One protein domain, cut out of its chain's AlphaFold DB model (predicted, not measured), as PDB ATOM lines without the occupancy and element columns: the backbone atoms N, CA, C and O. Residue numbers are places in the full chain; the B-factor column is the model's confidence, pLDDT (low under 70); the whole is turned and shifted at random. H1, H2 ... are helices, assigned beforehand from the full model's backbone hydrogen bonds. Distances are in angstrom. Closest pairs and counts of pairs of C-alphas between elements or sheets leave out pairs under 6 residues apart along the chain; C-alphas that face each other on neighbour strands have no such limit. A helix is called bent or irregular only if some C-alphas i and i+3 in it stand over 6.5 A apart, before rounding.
ATOM      1  N   TYR A 462     144.091 174.019 177.550       83.56
ATOM      2  CA  TYR A 462     142.654 173.823 177.503       83.56
ATOM      3  C   TYR A 462     142.183 173.476 176.086       83.56
ATOM      4  O   TYR A 462     141.404 172.540 175.886       83.56
ATOM      5  N   LEU A 463     142.694 174.187 175.078       85.06
ATOM      6  CA  LEU A 463     142.412 173.890 173.680       85.06
ATOM      7  C   LEU A 463     142.858 172.477 173.293       85.06
ATOM      8  O   LEU A 463     142.102 171.771 172.622       85.06
ATOM      9  N   LEU A 464     144.054 172.053 173.715       89.38
ATOM     10  CA  LEU A 464     144.552 170.703 173.462       89.38
ATOM     11  C   LEU A 464     143.573 169.652 173.993       89.38
ATOM     12  O   LEU A 464     143.142 168.772 173.243       89.38
ATOM     13  N   ASN A 465     143.156 169.793 175.253       91.81
ATOM     14  CA  ASN A 465     142.210 168.884 175.898       91.81
ATOM     15  C   ASN A 465     140.879 168.824 175.138       91.81
ATOM     16  O   ASN A 465     140.335 167.743 174.910       91.81
ATOM     17  N   GLN A 466     140.377 169.967 174.668       88.75
ATOM     18  CA  GLN A 466     139.130 170.043 173.905       88.75
ATOM     19  C   GLN A 466     139.226 169.410 172.509       88.75
ATOM     20  O   GLN A 466     138.283 168.742 172.064       88.75
ATOM     21  N   LEU A 467     140.361 169.563 171.821       90.00
ATOM     22  CA  LEU A 467     140.620 168.904 170.539       90.00
ATOM     23  C   LEU A 467     140.698 167.382 170.703       90.00
ATOM     24  O   LEU A 467     140.056 166.652 169.941       90.00
ATOM     25  N   ILE A 468     141.417 166.904 171.723       94.62
ATOM     26  CA  ILE A 468     141.525 165.474 172.034       94.62
ATOM     27  C   ILE A 468     140.168 164.888 172.427       94.62
ATOM     28  O   ILE A 468     139.764 163.867 171.869       94.62
ATOM     29  N   ARG A 469     139.406 165.563 173.293       94.62
ATOM     30  CA  ARG A 469     138.039 165.161 173.665       94.62
ATOM     31  C   ARG A 469     137.119 165.078 172.446       94.62
ATOM     32  O   ARG A 469     136.385 164.106 172.282       94.62
ATOM     33  N   THR A 470     137.175 166.064 171.552       92.19
ATOM     34  CA  THR A 470     136.388 166.050 170.305       92.19
ATOM     35  C   THR A 470     136.778 164.866 169.421       92.19
ATOM     36  O   THR A 470     135.911 164.207 168.841       92.19
ATOM     37  N   ARG A 471     138.077 164.556 169.334       94.31
ATOM     38  CA  ARG A 471     138.568 163.396 168.590       94.31
ATOM     39  C   ARG A 471     138.086 162.082 169.209       94.31
ATOM     40  O   ARG A 471     137.585 161.255 168.455       94.31
ATOM     41  N   LEU A 472     138.136 161.934 170.536       96.25
ATOM     42  CA  LEU A 472     137.584 160.786 171.268       96.25
ATOM     43  C   LEU A 472     136.097 160.578 170.953       96.25
ATOM     44  O   LEU A 472     135.696 159.478 170.580       96.25
ATOM     45  N   ILE A 473     135.287 161.640 171.028       94.06
ATOM     46  CA  ILE A 473     133.845 161.594 170.723       94.06
ATOM     47  C   ILE A 473     133.599 161.049 169.309       94.06
ATOM     48  O   ILE A 473     132.708 160.223 169.100       94.06
ATOM     49  N   ILE A 474     134.399 161.484 168.331       94.00
ATOM     50  CA  ILE A 474     134.316 160.993 166.949       94.00
ATOM     51  C   ILE A 474     134.746 159.522 166.866       94.00
ATOM     52  O   ILE A 474     134.080 158.740 166.188       94.00
ATOM     53  N   THR A 475     135.836 159.140 167.534       96.06
ATOM     54  CA  THR A 475     136.359 157.765 167.571       96.06
ATOM     55  C   THR A 475     135.315 156.792 168.120       96.06
ATOM     56  O   THR A 475     134.931 155.853 167.424       96.06
ATOM     57  N   LEU A 476     134.774 157.056 169.311       95.12
ATOM     58  CA  LEU A 476     133.746 156.211 169.927       95.12
ATOM     59  C   LEU A 476     132.452 156.201 169.104       95.12
ATOM     60  O   LEU A 476     131.843 155.150 168.913       95.12
ATOM     61  N   GLY A 477     132.065 157.348 168.533       92.94
ATOM     62  CA  GLY A 477     130.915 157.438 167.635       92.94
ATOM     63  C   GLY A 477     131.041 156.537 166.401       92.94
ATOM     64  O   GLY A 477     130.053 155.930 165.990       92.94
ATOM     65  N   LYS A 478     132.246 156.395 165.829       93.38
ATOM     66  CA  LYS A 478     132.506 155.441 164.737       93.38
ATOM     67  C   LYS A 478     132.381 153.992 165.206       93.38
ATOM     68  O   LYS A 478     131.770 153.200 164.500       93.38
ATOM     69  N   ILE A 479     132.908 153.661 166.388       92.94
ATOM     70  CA  ILE A 479     132.823 152.310 166.970       92.94
ATOM     71  C   ILE A 479     131.359 151.908 167.181       92.94
ATOM     72  O   ILE A 479     130.943 150.844 166.731       92.94
ATOM     73  N   ILE A 480     130.545 152.783 167.779       89.06
ATOM     74  CA  ILE A 480     129.107 152.538 167.983       89.06
ATOM     75  C   ILE A 480     128.376 152.356 166.644       89.06
ATOM     76  O   ILE A 480     127.453 151.551 166.536       89.06
ATOM     77  N   GLN A 481     128.784 153.063 165.585       89.06
ATOM     78  CA  GLN A 481     128.164 152.915 164.264       89.06
ATOM     79  C   GLN A 481     128.402 151.544 163.617       89.06
ATOM     80  O   GLN A 481     127.615 151.168 162.742       89.06
ATOM     81  N   LEU A 482     129.415 150.784 164.051       88.31
ATOM     82  CA  LEU A 482     129.653 149.412 163.587       88.31
ATOM     83  C   LEU A 482     128.541 148.447 164.039       88.31
ATOM     84  O   LEU A 482     128.274 147.460 163.356       88.31
ATOM     85  N   ASP A 483     127.838 148.767 165.131       79.25
ATOM     86  CA  ASP A 483     126.727 147.997 165.722       79.25
ATOM     87  C   ASP A 483     125.364 148.251 165.029       79.25
ATOM     88  O   ASP A 483     124.287 147.959 165.548       79.25
ATOM     89  N   ASN A 484     125.354 148.848 163.830       61.66
ATOM     90  CA  ASN A 484     124.112 149.247 163.153       61.66
ATOM     91  C   ASN A 484     123.387 148.130 162.383       61.66
ATOM     92  O   ASN A 484     122.353 148.390 161.756       61.66
ATOM     93  N   THR A 485     123.854 146.884 162.435       54.16
ATOM     94  CA  THR A 485     123.108 145.764 161.858       54.16
ATOM     95  C   THR A 485     122.026 145.323 162.836       54.16
ATOM     96  O   THR A 485     122.277 144.826 163.925       54.16
ATOM     97  N   ARG A 486     120.774 145.536 162.416       46.59
ATOM     98  CA  ARG A 486     119.544 145.477 163.221       46.59
ATOM     99  C   ARG A 486     119.379 144.218 164.096       46.59
ATOM    100  O   ARG A 486     118.572 144.294 165.009       46.59
ATOM    101  N   TRP A 487     120.106 143.126 163.827       47.50
ATOM    102  CA  TRP A 487     120.052 141.834 164.533       47.50
ATOM    103  C   TRP A 487     121.321 140.965 164.327       47.50
ATOM    104  O   TRP A 487     121.206 139.756 164.131       47.50
ATOM    105  N   MET A 488     122.539 141.521 164.302       49.03
ATOM    106  CA  MET A 488     123.758 140.696 164.191       49.03
ATOM    107  C   MET A 488     124.727 140.975 165.338       49.03
ATOM    108  O   MET A 488     125.302 142.051 165.412       49.03
ATOM    109  N   ASN A 489     124.902 139.961 166.191       65.38
ATOM    110  CA  ASN A 489     125.901 139.876 167.258       65.38
ATOM    111  C   ASN A 489     127.224 140.509 166.827       65.38
ATOM    112  O   ASN A 489     127.697 140.191 165.740       65.38
ATOM    113  N   TRP A 490     127.814 141.348 167.677       83.94
ATOM    114  CA  TRP A 490     129.169 141.878 167.526       83.94
ATOM    115  C   TRP A 490     130.138 140.764 167.093       83.94
ATOM    116  O   TRP A 490     130.370 139.820 167.848       83.94
ATOM    117  N   LYS A 491     130.617 140.809 165.839       86.75
ATOM    118  CA  LYS A 491     131.440 139.744 165.231       86.75
ATOM    119  C   LYS A 491     132.918 140.105 165.261       86.75
ATOM    120  O   LYS A 491     133.276 141.261 165.458       86.75
ATOM    121  N   GLU A 492     133.776 139.125 164.972       89.56
ATOM    122  CA  GLU A 492     135.226 139.341 164.857       89.56
ATOM    123  C   GLU A 492     135.589 140.500 163.924       89.56
ATOM    124  O   GLU A 492     136.532 141.232 164.193       89.56
ATOM    125  N   GLU A 493     134.835 140.688 162.837       90.12
ATOM    126  CA  GLU A 493     135.063 141.793 161.906       90.12
ATOM    127  C   GLU A 493     134.754 143.159 162.534       90.12
ATOM    128  O   GLU A 493     135.539 144.094 162.395       90.12
ATOM    129  N   ASN A 494     133.652 143.268 163.289       91.00
ATOM    130  CA  ASN A 494     133.329 144.480 164.044       91.00
ATOM    131  C   ASN A 494     134.419 144.781 165.073       91.00
ATOM    132  O   ASN A 494     134.871 145.918 165.164       91.00
ATOM    133  N   PHE A 495     134.865 143.755 165.803       93.31
ATOM    134  CA  PHE A 495     135.947 143.880 166.773       93.31
ATOM    135  C   PHE A 495     137.256 144.335 166.116       93.31
ATOM    136  O   PHE A 495     137.849 145.301 166.585       93.31
ATOM    137  N   ARG A 496     137.677 143.716 165.003       94.69
ATOM    138  CA  ARG A 496     138.883 144.121 164.257       94.69
ATOM    139  C   ARG A 496     138.823 145.588 163.837       94.69
ATOM    140  O   ARG A 496     139.768 146.331 164.091       94.69
ATOM    141  N   GLN A 497     137.706 146.017 163.249       94.62
ATOM    142  CA  GLN A 497     137.517 147.409 162.833       94.62
ATOM    143  C   GLN A 497     137.490 148.371 164.029       94.62
ATOM    144  O   GLN A 497     138.131 149.418 163.989       94.62
ATOM    145  N   ALA A 498     136.790 148.016 165.111       95.31
ATOM    146  CA  ALA A 498     136.741 148.819 166.329       95.31
ATOM    147  C   ALA A 498     138.129 148.968 166.968       95.31
ATOM    148  O   ALA A 498     138.520 150.078 167.323       95.31
ATOM    149  N   LYS A 499     138.889 147.870 167.054       96.25
ATOM    150  CA  LYS A 499     140.251 147.850 167.596       96.25
ATOM    151  C   LYS A 499     141.199 148.680 166.738       96.25
ATOM    152  O   LYS A 499     141.976 149.446 167.291       96.25
ATOM    153  N   GLN A 500     141.091 148.610 165.410       97.38
ATOM    154  CA  GLN A 500     141.864 149.476 164.518       97.38
ATOM    155  C   GLN A 500     141.555 150.960 164.768       97.38
ATOM    156  O   GLN A 500     142.473 151.750 164.970       97.38
ATOM    157  N   ILE A 501     140.271 151.336 164.806       97.25
ATOM    158  CA  ILE A 501     139.836 152.720 165.057       97.25
ATOM    159  C   ILE A 501     140.351 153.228 166.412       97.25
ATOM    160  O   ILE A 501     140.782 154.379 166.513       97.25
ATOM    161  N   LEU A 502     140.299 152.387 167.449       96.88
ATOM    162  CA  LEU A 502     140.768 152.735 168.788       96.88
ATOM    163  C   LEU A 502     142.298 152.855 168.842       96.88
ATOM    164  O   LEU A 502     142.801 153.839 169.379       96.88
ATOM    165  N   ASN A 503     143.029 151.920 168.231       96.62
ATOM    166  CA  ASN A 503     144.490 151.945 168.170       96.62
ATOM    167  C   ASN A 503     145.002 153.174 167.406       96.62
ATOM    168  O   ASN A 503     145.910 153.839 167.881       96.62
ATOM    169  N   GLU A 504     144.387 153.547 166.276       97.44
ATOM    170  CA  GLU A 504     144.738 154.781 165.551       97.44
ATOM    171  C   GLU A 504     144.611 156.029 166.440       97.44
ATOM    172  O   GLU A 504     145.392 156.977 166.319       97.44
ATOM    173  N   PHE A 505     143.618 156.055 167.333       97.31
ATOM    174  CA  PHE A 505     143.468 157.137 168.297       97.31
ATOM    175  C   PHE A 505     144.508 157.054 169.420       97.31
ATOM    176  O   PHE A 505     145.086 158.080 169.771       97.31
ATOM    177  N   LEU A 506     144.788 155.860 169.942       95.94
ATOM    178  CA  LEU A 506     145.785 155.651 170.988       95.94
ATOM    179  C   LEU A 506     147.202 156.017 170.518       95.94
ATOM    180  O   LEU A 506     147.914 156.708 171.241       95.94
ATOM    181  N   GLU A 507     147.579 155.647 169.294       96.12
ATOM    182  CA  GLU A 507     148.858 156.029 168.682       96.12
ATOM    183  C   GLU A 507     148.979 157.546 168.521       96.12
ATOM    184  O   GLU A 507     150.032 158.125 168.796       96.12
ATOM    185  N   LEU A 508     147.881 158.225 168.163       95.56
ATOM    186  CA  LEU A 508     147.846 159.687 168.147       95.56
ATOM    187  C   LEU A 508     148.136 160.262 169.536       95.56
ATOM    188  O   LEU A 508     148.911 161.210 169.628       95.56
ATOM    189  N   LEU A 509     147.542 159.711 170.603       94.75
ATOM    190  CA  LEU A 509     147.789 160.171 171.976       94.75
ATOM    191  C   LEU A 509     149.232 159.897 172.415       94.75
ATOM    192  O   LEU A 509     149.890 160.794 172.945       94.75
ATOM    193  N   LYS A 510     149.741 158.682 172.173       92.81
ATOM    194  CA  LYS A 510     151.109 158.269 172.520       92.81
ATOM    195  C   LYS A 510     152.155 159.118 171.794       92.81
ATOM    196  O   LYS A 510     153.109 159.557 172.436       92.81
ATOM    197  N   GLY A 511     151.914 159.455 170.526       92.00
ATOM    198  CA  GLY A 511     152.778 160.304 169.702       92.00
ATOM    199  C   GLY A 511     152.809 161.795 170.076       92.00
ATOM    200  O   GLY A 511     153.595 162.549 169.498       92.00
ATOM    201  N   LEU A 512     151.989 162.259 171.028       90.19
ATOM    202  CA  LEU A 512     152.059 163.643 171.509       90.19
ATOM    203  C   LEU A 512     153.348 163.886 172.307       90.19
ATOM    204  O   LEU A 512     153.632 163.170 173.272       90.19
ATOM    205  N   LYS A 513     154.073 164.957 171.945       88.50
ATOM    206  CA  LYS A 513     155.312 165.419 172.610       88.50
ATOM    207  C   LYS A 513     155.128 165.767 174.088       88.50
ATOM    208  O   LYS A 513     156.080 165.665 174.855       88.50
ATOM    209  N   TYR A 514     153.933 166.222 174.444       89.62
ATOM    210  CA  TYR A 514     153.517 166.564 175.796       89.62
ATOM    211  C   TYR A 514     152.091 166.053 176.008       89.62
ATOM    212  O   TYR A 514     151.259 166.141 175.099       89.62
ATOM    213  N   LYS A 515     151.817 165.508 177.194       92.62
ATOM    214  CA  LYS A 515     150.516 164.949 177.568       92.62
ATOM    215  C   LYS A 515     150.039 165.647 178.835       92.62
ATOM    216  O   LYS A 515     150.676 165.557 179.877       92.62
ATOM    217  N   THR A 516     148.901 166.318 178.744       92.50
ATOM    218  CA  THR A 516     148.239 166.947 179.894       92.50
ATOM    219  C   THR A 516     147.736 165.883 180.871       92.50
ATOM    220  O   THR A 516     147.602 164.712 180.499       92.50
ATOM    221  N   LYS A 517     147.363 166.284 182.094       92.62
ATOM    222  CA  LYS A 517     146.719 165.379 183.069       92.62
ATOM    223  C   LYS A 517     145.493 164.679 182.470       92.62
ATOM    224  O   LYS A 517     145.350 163.471 182.599       92.62
ATOM    225  N   PHE A 518     144.657 165.414 181.731       93.88
ATOM    226  CA  PHE A 518     143.493 164.849 181.039       93.88
ATOM    227  C   PHE A 518     143.879 163.776 180.008       93.88
ATOM    228  O   PHE A 518     143.238 162.732 179.944       93.88
ATOM    229  N   ILE A 519     144.928 164.006 179.210       95.38
ATOM    230  CA  ILE A 519     145.384 163.038 178.201       95.38
ATOM    231  C   ILE A 519     145.980 161.794 178.863       95.38
ATOM    232  O   ILE A 519     145.690 160.688 178.413       95.38
ATOM    233  N   LYS A 520     146.782 161.961 179.924       95.19
ATOM    234  CA  LYS A 520     147.344 160.847 180.706       95.19
ATOM    235  C   LYS A 520     146.212 159.972 181.270       95.19
ATOM    236  O   LYS A 520     146.177 158.778 180.986       95.19
ATOM    237  N   ASN A 521     145.225 160.585 181.926       95.62
ATOM    238  CA  ASN A 521     144.039 159.899 182.449       95.62
ATOM    239  C   ASN A 521     143.223 159.198 181.348       95.62
ATOM    240  O   ASN A 521     142.746 158.084 181.533       95.62
ATOM    241  N   LEU A 522     143.080 159.825 180.175       96.12
ATOM    242  CA  LEU A 522     142.361 159.222 179.054       96.12
ATOM    243  C   LEU A 522     143.083 157.991 178.492       96.12
ATOM    244  O   LEU A 522     142.423 157.039 178.088       96.12
ATOM    245  N   ILE A 523     144.418 157.984 178.466       95.75
ATOM    246  CA  ILE A 523     145.188 156.793 178.078       95.75
ATOM    247  C   ILE A 523     144.926 155.655 179.071       95.75
ATOM    248  O   ILE A 523     144.677 154.539 178.628       95.75
ATOM    249  N   VAL A 524     144.904 155.945 180.379       94.62
ATOM    250  CA  VAL A 524     144.606 154.959 181.434       94.62
ATOM    251  C   VAL A 524     143.211 154.347 181.272       94.62
ATOM    252  O   VAL A 524     143.057 153.132 181.388       94.62
ATOM    253  N   ASP A 525     142.199 155.156 180.960       94.19
ATOM    254  CA  ASP A 525     140.839 154.652 180.724       94.19
ATOM    255  C   ASP A 525     140.743 153.826 179.427       94.19
ATOM    256  O   ASP A 525     139.913 152.918 179.315       94.19
ATOM    257  N   ILE A 526     141.594 154.130 178.436       95.06
ATOM    258  CA  ILE A 526     141.609 153.433 177.151       95.06
ATOM    259  C   ILE A 526     142.310 152.086 177.244       95.06
ATOM    260  O   ILE A 526     141.685 151.079 176.935       95.06
ATOM    261  N   ASP A 527     143.580 152.072 177.631       91.75
ATOM    262  CA  ASP A 527     144.451 150.902 177.557       91.75
ATOM    263  C   ASP A 527     145.394 150.888 178.763       91.75
ATOM    264  O   ASP A 527     146.319 151.697 178.861       91.75
ATOM    265  N   ASN A 528     145.122 149.985 179.705       90.25
ATOM    266  CA  ASN A 528     145.907 149.822 180.920       90.25
ATOM    267  C   ASN A 528     145.927 148.339 181.340       90.25
ATOM    268  O   ASN A 528     144.872 147.691 181.311       90.25
ATOM    269  N   PRO A 529     147.097 147.794 181.731       81.75
ATOM    270  CA  PRO A 529     147.220 146.402 182.162       81.75
ATOM    271  C   PRO A 529     146.476 146.097 183.470       81.75
ATOM    272  O   PRO A 529     146.113 144.943 183.701       81.75
ATOM    273  N   ASP A 530     146.217 147.098 184.317       82.44
ATOM    274  CA  ASP A 530     145.459 146.924 185.554       82.44
ATOM    275  C   ASP A 530     144.032 146.420 185.239       82.44
ATOM    276  O   ASP A 530     143.315 147.010 184.413       82.44
ATOM    277  N   PRO A 531     143.555 145.330 185.875       76.12
ATOM    278  CA  PRO A 531     142.176 144.870 185.726       76.12
ATOM    279  C   PRO A 531     141.129 145.959 186.021       76.12
ATOM    280  O   PRO A 531     140.071 145.945 185.383       76.12
ATOM    281  N   ASN A 532     141.436 146.909 186.908       75.69
ATOM    282  CA  ASN A 532     140.575 148.015 187.323       75.69
ATOM    283  C   ASN A 532     140.596 149.227 186.381       75.69
ATOM    284  O   ASN A 532     139.746 150.100 186.547       75.69
ATOM    285  N   HIS A 533     141.455 149.260 185.356       84.75
ATOM    286  CA  HIS A 533     141.527 150.336 184.349       84.75
ATOM    287  C   HIS A 533     141.413 149.796 182.906       84.75
ATOM    288  O   HIS A 533     141.166 148.605 182.704       84.75
ATOM    289  N   GLY A 534     141.516 150.649 181.880       89.50
ATOM    290  CA  GLY A 534     141.465 150.227 180.471       89.50
ATOM    291  C   GLY A 534     140.093 149.718 180.003       89.50
ATOM    292  O   GLY A 534     140.003 148.840 179.139       89.50
ATOM    293  N   GLN A 535     139.000 150.195 180.606       90.88
ATOM    294  CA  GLN A 535     137.655 149.693 180.316       90.88
ATOM    295  C   GLN A 535     137.218 149.939 178.871       90.88
ATOM    296  O   GLN A 535     136.432 149.143 178.360       90.88
ATOM    297  N   VAL A 536     137.699 150.987 178.192       94.19
ATOM    298  CA  VAL A 536     137.271 151.292 176.811       94.19
ATOM    299  C   VAL A 536     137.745 150.220 175.830       94.19
ATOM    300  O   VAL A 536     136.971 149.793 174.971       94.19
ATOM    301  N   GLU A 537     138.988 149.758 175.954       95.12
ATOM    302  CA  GLU A 537     139.510 148.665 175.133       95.12
ATOM    303  C   GLU A 537     138.814 147.342 175.484       95.12
ATOM    304  O   GLU A 537     138.261 146.681 174.601       95.12
ATOM    305  N   LYS A 538     138.697 147.020 176.779       92.69
ATOM    306  CA  LYS A 538     137.987 145.815 177.239       92.69
ATOM    307  C   LYS A 538     136.540 145.797 176.740       92.69
ATOM    308  O   LYS A 538     136.022 144.751 176.355       92.69
ATOM    309  N   ALA A 539     135.883 146.951 176.677       91.75
ATOM    310  CA  ALA A 539     134.496 147.068 176.248       91.75
ATOM    311  C   ALA A 539     134.263 146.653 174.789       91.75
ATOM    312  O   ALA A 539     133.168 146.186 174.475       91.75
ATOM    313  N   ILE A 540     135.247 146.800 173.893       93.88
ATOM    314  CA  ILE A 540     135.094 146.415 172.480       93.88
ATOM    315  C   ILE A 540     135.362 144.928 172.224       93.88
ATOM    316  O   ILE A 540     135.024 144.433 171.146       93.88
ATOM    317  N   HIS A 541     135.920 144.192 173.188       91.94
ATOM    318  CA  HIS A 541     136.170 142.761 173.041       91.94
ATOM    319  C   HIS A 541     134.881 141.950 172.867       91.94
ATOM    320  O   HIS A 541     133.844 142.229 173.472       91.94
ATOM    321  N   LEU A 542     134.974 140.879 172.072       89.81
ATOM    322  CA  LEU A 542     133.866 139.964 171.760       89.81
ATOM    323  C   LEU A 542     133.154 139.422 173.006       89.81
ATOM    324  O   LEU A 542     131.933 139.287 173.013       89.81
ATOM    325  N   GLU A 543     133.913 139.145 174.064       88.69
ATOM    326  CA  GLU A 543     133.422 138.554 175.311       88.69
ATOM    327  C   GLU A 543     132.601 139.528 176.168       88.69
ATOM    328  O   GLU A 543     131.752 139.103 176.962       88.69
ATOM    329  N   TYR A 544     132.851 140.831 176.004       88.62
ATOM    330  CA  TYR A 544     132.368 141.883 176.894       88.62
ATOM    331  C   TYR A 544     131.378 142.833 176.228       88.62
ATOM    332  O   TYR A 544     130.458 143.302 176.903       88.62
ATOM    333  N   TYR A 545     131.502 143.074 174.918       87.94
ATOM    334  CA  TYR A 545     130.697 144.062 174.197       87.94
ATOM    335  C   TYR A 545     129.193 143.846 174.386       87.94
ATOM    336  O   TYR A 545     128.474 144.767 174.770       87.94
ATOM    337  N   GLY A 546     128.723 142.611 174.189       79.94
ATOM    338  CA  GLY A 546     127.309 142.255 174.339       79.94
ATOM    339  C   GLY A 546     126.815 142.168 175.787       79.94
ATOM    340  O   GLY A 546     125.610 142.112 175.994       79.94
ATOM    341  N   LYS A 547     127.721 142.144 176.774       80.06
ATOM    342  CA  LYS A 547     127.370 142.060 178.199       80.06
ATOM    343  C   LYS A 547     127.258 143.453 178.809       80.06
ATOM    344  O   LYS A 547     126.187 143.853 179.236       80.06
ATOM    345  N   TRP A 548     128.359 144.198 178.810       82.44
ATOM    346  CA  TRP A 548     128.449 145.521 179.434       82.44
ATOM    347  C   TRP A 548     129.124 146.558 178.531       82.44
ATOM    348  O   TRP A 548     128.816 147.745 178.632       82.44
ATOM    349  N   GLY A 549     130.008 146.129 177.624       87.06
ATOM    350  CA  GLY A 549     130.892 147.021 176.874       87.06
ATOM    351  C   GLY A 549     130.155 148.030 175.997       87.06
ATOM    352  O   GLY A 549     130.468 149.217 176.019       87.06
ATOM    353  N   ARG A 550     129.100 147.597 175.303       85.62
ATOM    354  CA  ARG A 550     128.228 148.473 174.507       85.62
ATOM    355  C   ARG A 550     127.635 149.613 175.339       85.62
ATOM    356  O   ARG A 550     127.751 150.778 174.971       85.62
ATOM    357  N   ASN A 551     127.043 149.270 176.482       82.81
ATOM    358  CA  ASN A 551     126.392 150.228 177.379       82.81
ATOM    359  C   ASN A 551     127.408 151.189 178.002       82.81
ATOM    360  O   ASN A 551     127.126 152.380 178.130       82.81
ATOM    361  N   TYR A 552     128.583 150.670 178.361       87.19
ATOM    362  CA  TYR A 552     129.689 151.465 178.876       87.19
ATOM    363  C   TYR A 552     130.183 152.479 177.834       87.19
ATOM    364  O   TYR A 552     130.228 153.662 178.146       87.19
ATOM    365  N   ILE A 553     130.458 152.066 176.589       90.12
ATOM    366  CA  ILE A 553     130.956 152.970 175.533       90.12
ATOM    367  C   ILE A 553     129.955 154.091 175.234       90.12
ATOM    368  O   ILE A 553     130.350 155.251 175.120       90.12
ATOM    369  N   ASP A 554     128.663 153.769 175.124       86.62
ATOM    370  CA  ASP A 554     127.614 154.773 174.910       86.62
ATOM    371  C   ASP A 554     127.530 155.773 176.082       86.62
ATOM    372  O   ASP A 554     127.400 156.982 175.867       86.62
ATOM    373  N   SER A 555     127.634 155.281 177.321       86.19
ATOM    374  CA  SER A 555     127.624 156.106 178.536       86.19
ATOM    375  C   SER A 555     128.867 157.002 178.631       86.19
ATOM    376  O   SER A 555     128.749 158.222 178.762       86.19
ATOM    377  N   PHE A 556     130.056 156.425 178.452       90.62
ATOM    378  CA  PHE A 556     131.344 157.115 178.459       90.62
ATOM    379  C   PHE A 556     131.411 158.208 177.380       90.62
ATOM    380  O   PHE A 556     131.764 159.357 177.657       90.62
ATOM    381  N   LEU A 557     130.950 157.899 176.158       91.69
ATOM    382  CA  LEU A 557     130.783 158.882 175.086       91.69
ATOM    383  C   LEU A 557     129.895 160.050 175.531       91.69
ATOM    384  O   LEU A 557     130.240 161.214 175.304       91.69
ATOM    385  N   ARG A 558     128.743 159.756 176.142       89.19
ATOM    386  CA  ARG A 558     127.793 160.783 176.578       89.19
ATOM    387  C   ARG A 558     128.392 161.685 177.655       89.19
ATOM    388  O   ARG A 558     128.241 162.903 177.550       89.19
ATOM    389  N   PHE A 559     129.108 161.130 178.630       90.62
ATOM    390  CA  PHE A 559     129.775 161.913 179.672       90.62
ATOM    391  C   PHE A 559     130.841 162.855 179.105       90.62
ATOM    392  O   PHE A 559     130.852 164.031 179.458       90.62
ATOM    393  N   HIS A 560     131.653 162.417 178.137       92.69
ATOM    394  CA  HIS A 560     132.594 163.316 177.459       92.69
ATOM    395  C   HIS A 560     131.911 164.364 176.577       92.69
ATOM    396  O   HIS A 560     132.397 165.493 176.493       92.69
ATOM    397  N   GLN A 561     130.783 164.050 175.925       89.44
ATOM    398  CA  GLN A 561     129.990 165.056 175.200       89.44
ATOM    399  C   GLN A 561     129.488 166.151 176.146       89.44
ATOM    400  O   GLN A 561     129.488 167.331 175.787       89.44
ATOM    401  N   PHE A 562     129.072 165.750 177.346       88.94
ATOM    402  CA  PHE A 562     128.487 166.627 178.349       88.94
ATOM    403  C   PHE A 562     129.515 167.191 179.327       88.94
ATOM    404  O   PHE A 562     129.124 168.020 180.135       88.94
ATOM    405  N   GLU A 563     130.801 166.846 179.209       90.50
ATOM    406  CA  GLU A 563     131.866 167.229 180.154       90.50
ATOM    407  C   GLU A 563     131.416 167.001 181.602       90.50
ATOM    408  O   GLU A 563     131.347 167.923 182.411       90.50
TER     409      GLU A 563
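This is residues 462 to 563 of the 754 residues of an uncharacterized protein of Piromyces sp. (strain E2) (UniProt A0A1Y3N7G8). Two long helices, H1 and H2, lie side by side as a hairpin; two short ones, H3 and then H4, pack one after the other along H2, and a kinked helix, H5, folds back from H4 to cross H1. The domain is an elongated body of helices, the pair H3 and H4 taking one side of it. The printed part has 102 residues with five named helices, in the order H1, H2, H3, H4, H5, and no named strand; the class is all helix. It is compact, with a radius of gyration of the C-alphas of 13.4 A, and the C-alphas span 42 by 26 by 20 A.

H1, residues 462 to 481, and H2, residues 492 to 510, form a helical hairpin: they touch at a shallow tilt of 7 degrees, opposite ways, with residues 471 to 479 of H1 and 497 to 505 of H2 alone. Their closest C-alphas are those of Ile 479 and Ala 498, 5.3 A apart. H3, residues 517 to 526, forms a second hairpin with H2, touching its residues 506 to 509 alone; the closest C-alphas, of Leu 506 and Ile 523, are 7.2 A apart. H1, H2 and H3 are an up and down bundle, each running against the one before it, though H1 and H3 only just touch, with 3 pairs of C-alphas within 8 A. H4, residues 535 to 540, touches residues 495 to 502 of H2 alone, closest at the C-alphas of Phe 495 and Ile 540, 6.3 A apart. H5, residues 542 to 562, touches H4 with residues 544 to 553 alone; the C-alphas of Ala 539 and Gly 549 are closest, at 3.7 A. H5 touches H1 at a steep tilt of 38 degrees, opposite ways, closest at the C-alphas of Ile 473 and Leu 557, 6.0 A apart. H3 and H5 are apart. In H1, H2 and H3 every O i to N i+4 pair is within hydrogen-bond range; in H4 it is 1 of 2 and in H5 12 of 17.

H1 begins at C-alpha 462, (142.654, 173.823, 177.503), and is 28.7 A long. H2 is 25.9 A long, H3 14.3 A and H4 8.9 A. H5, 28.0 A long, ends at C-alpha 562, (128.487, 166.627, 178.349). It is irregular, with C-alphas 547 and 550 7.4 A apart, and has a kink of 67 degrees near residue 549.

The two C-alphas farthest apart, of Trp 487 and Lys 513, are 43.2 A apart. The printed part has no cut. The link from H4 to H5 is tight; the other three are short. The mean pLDDT of the printed part is 88.7, and residues 484 to 489 are under 70.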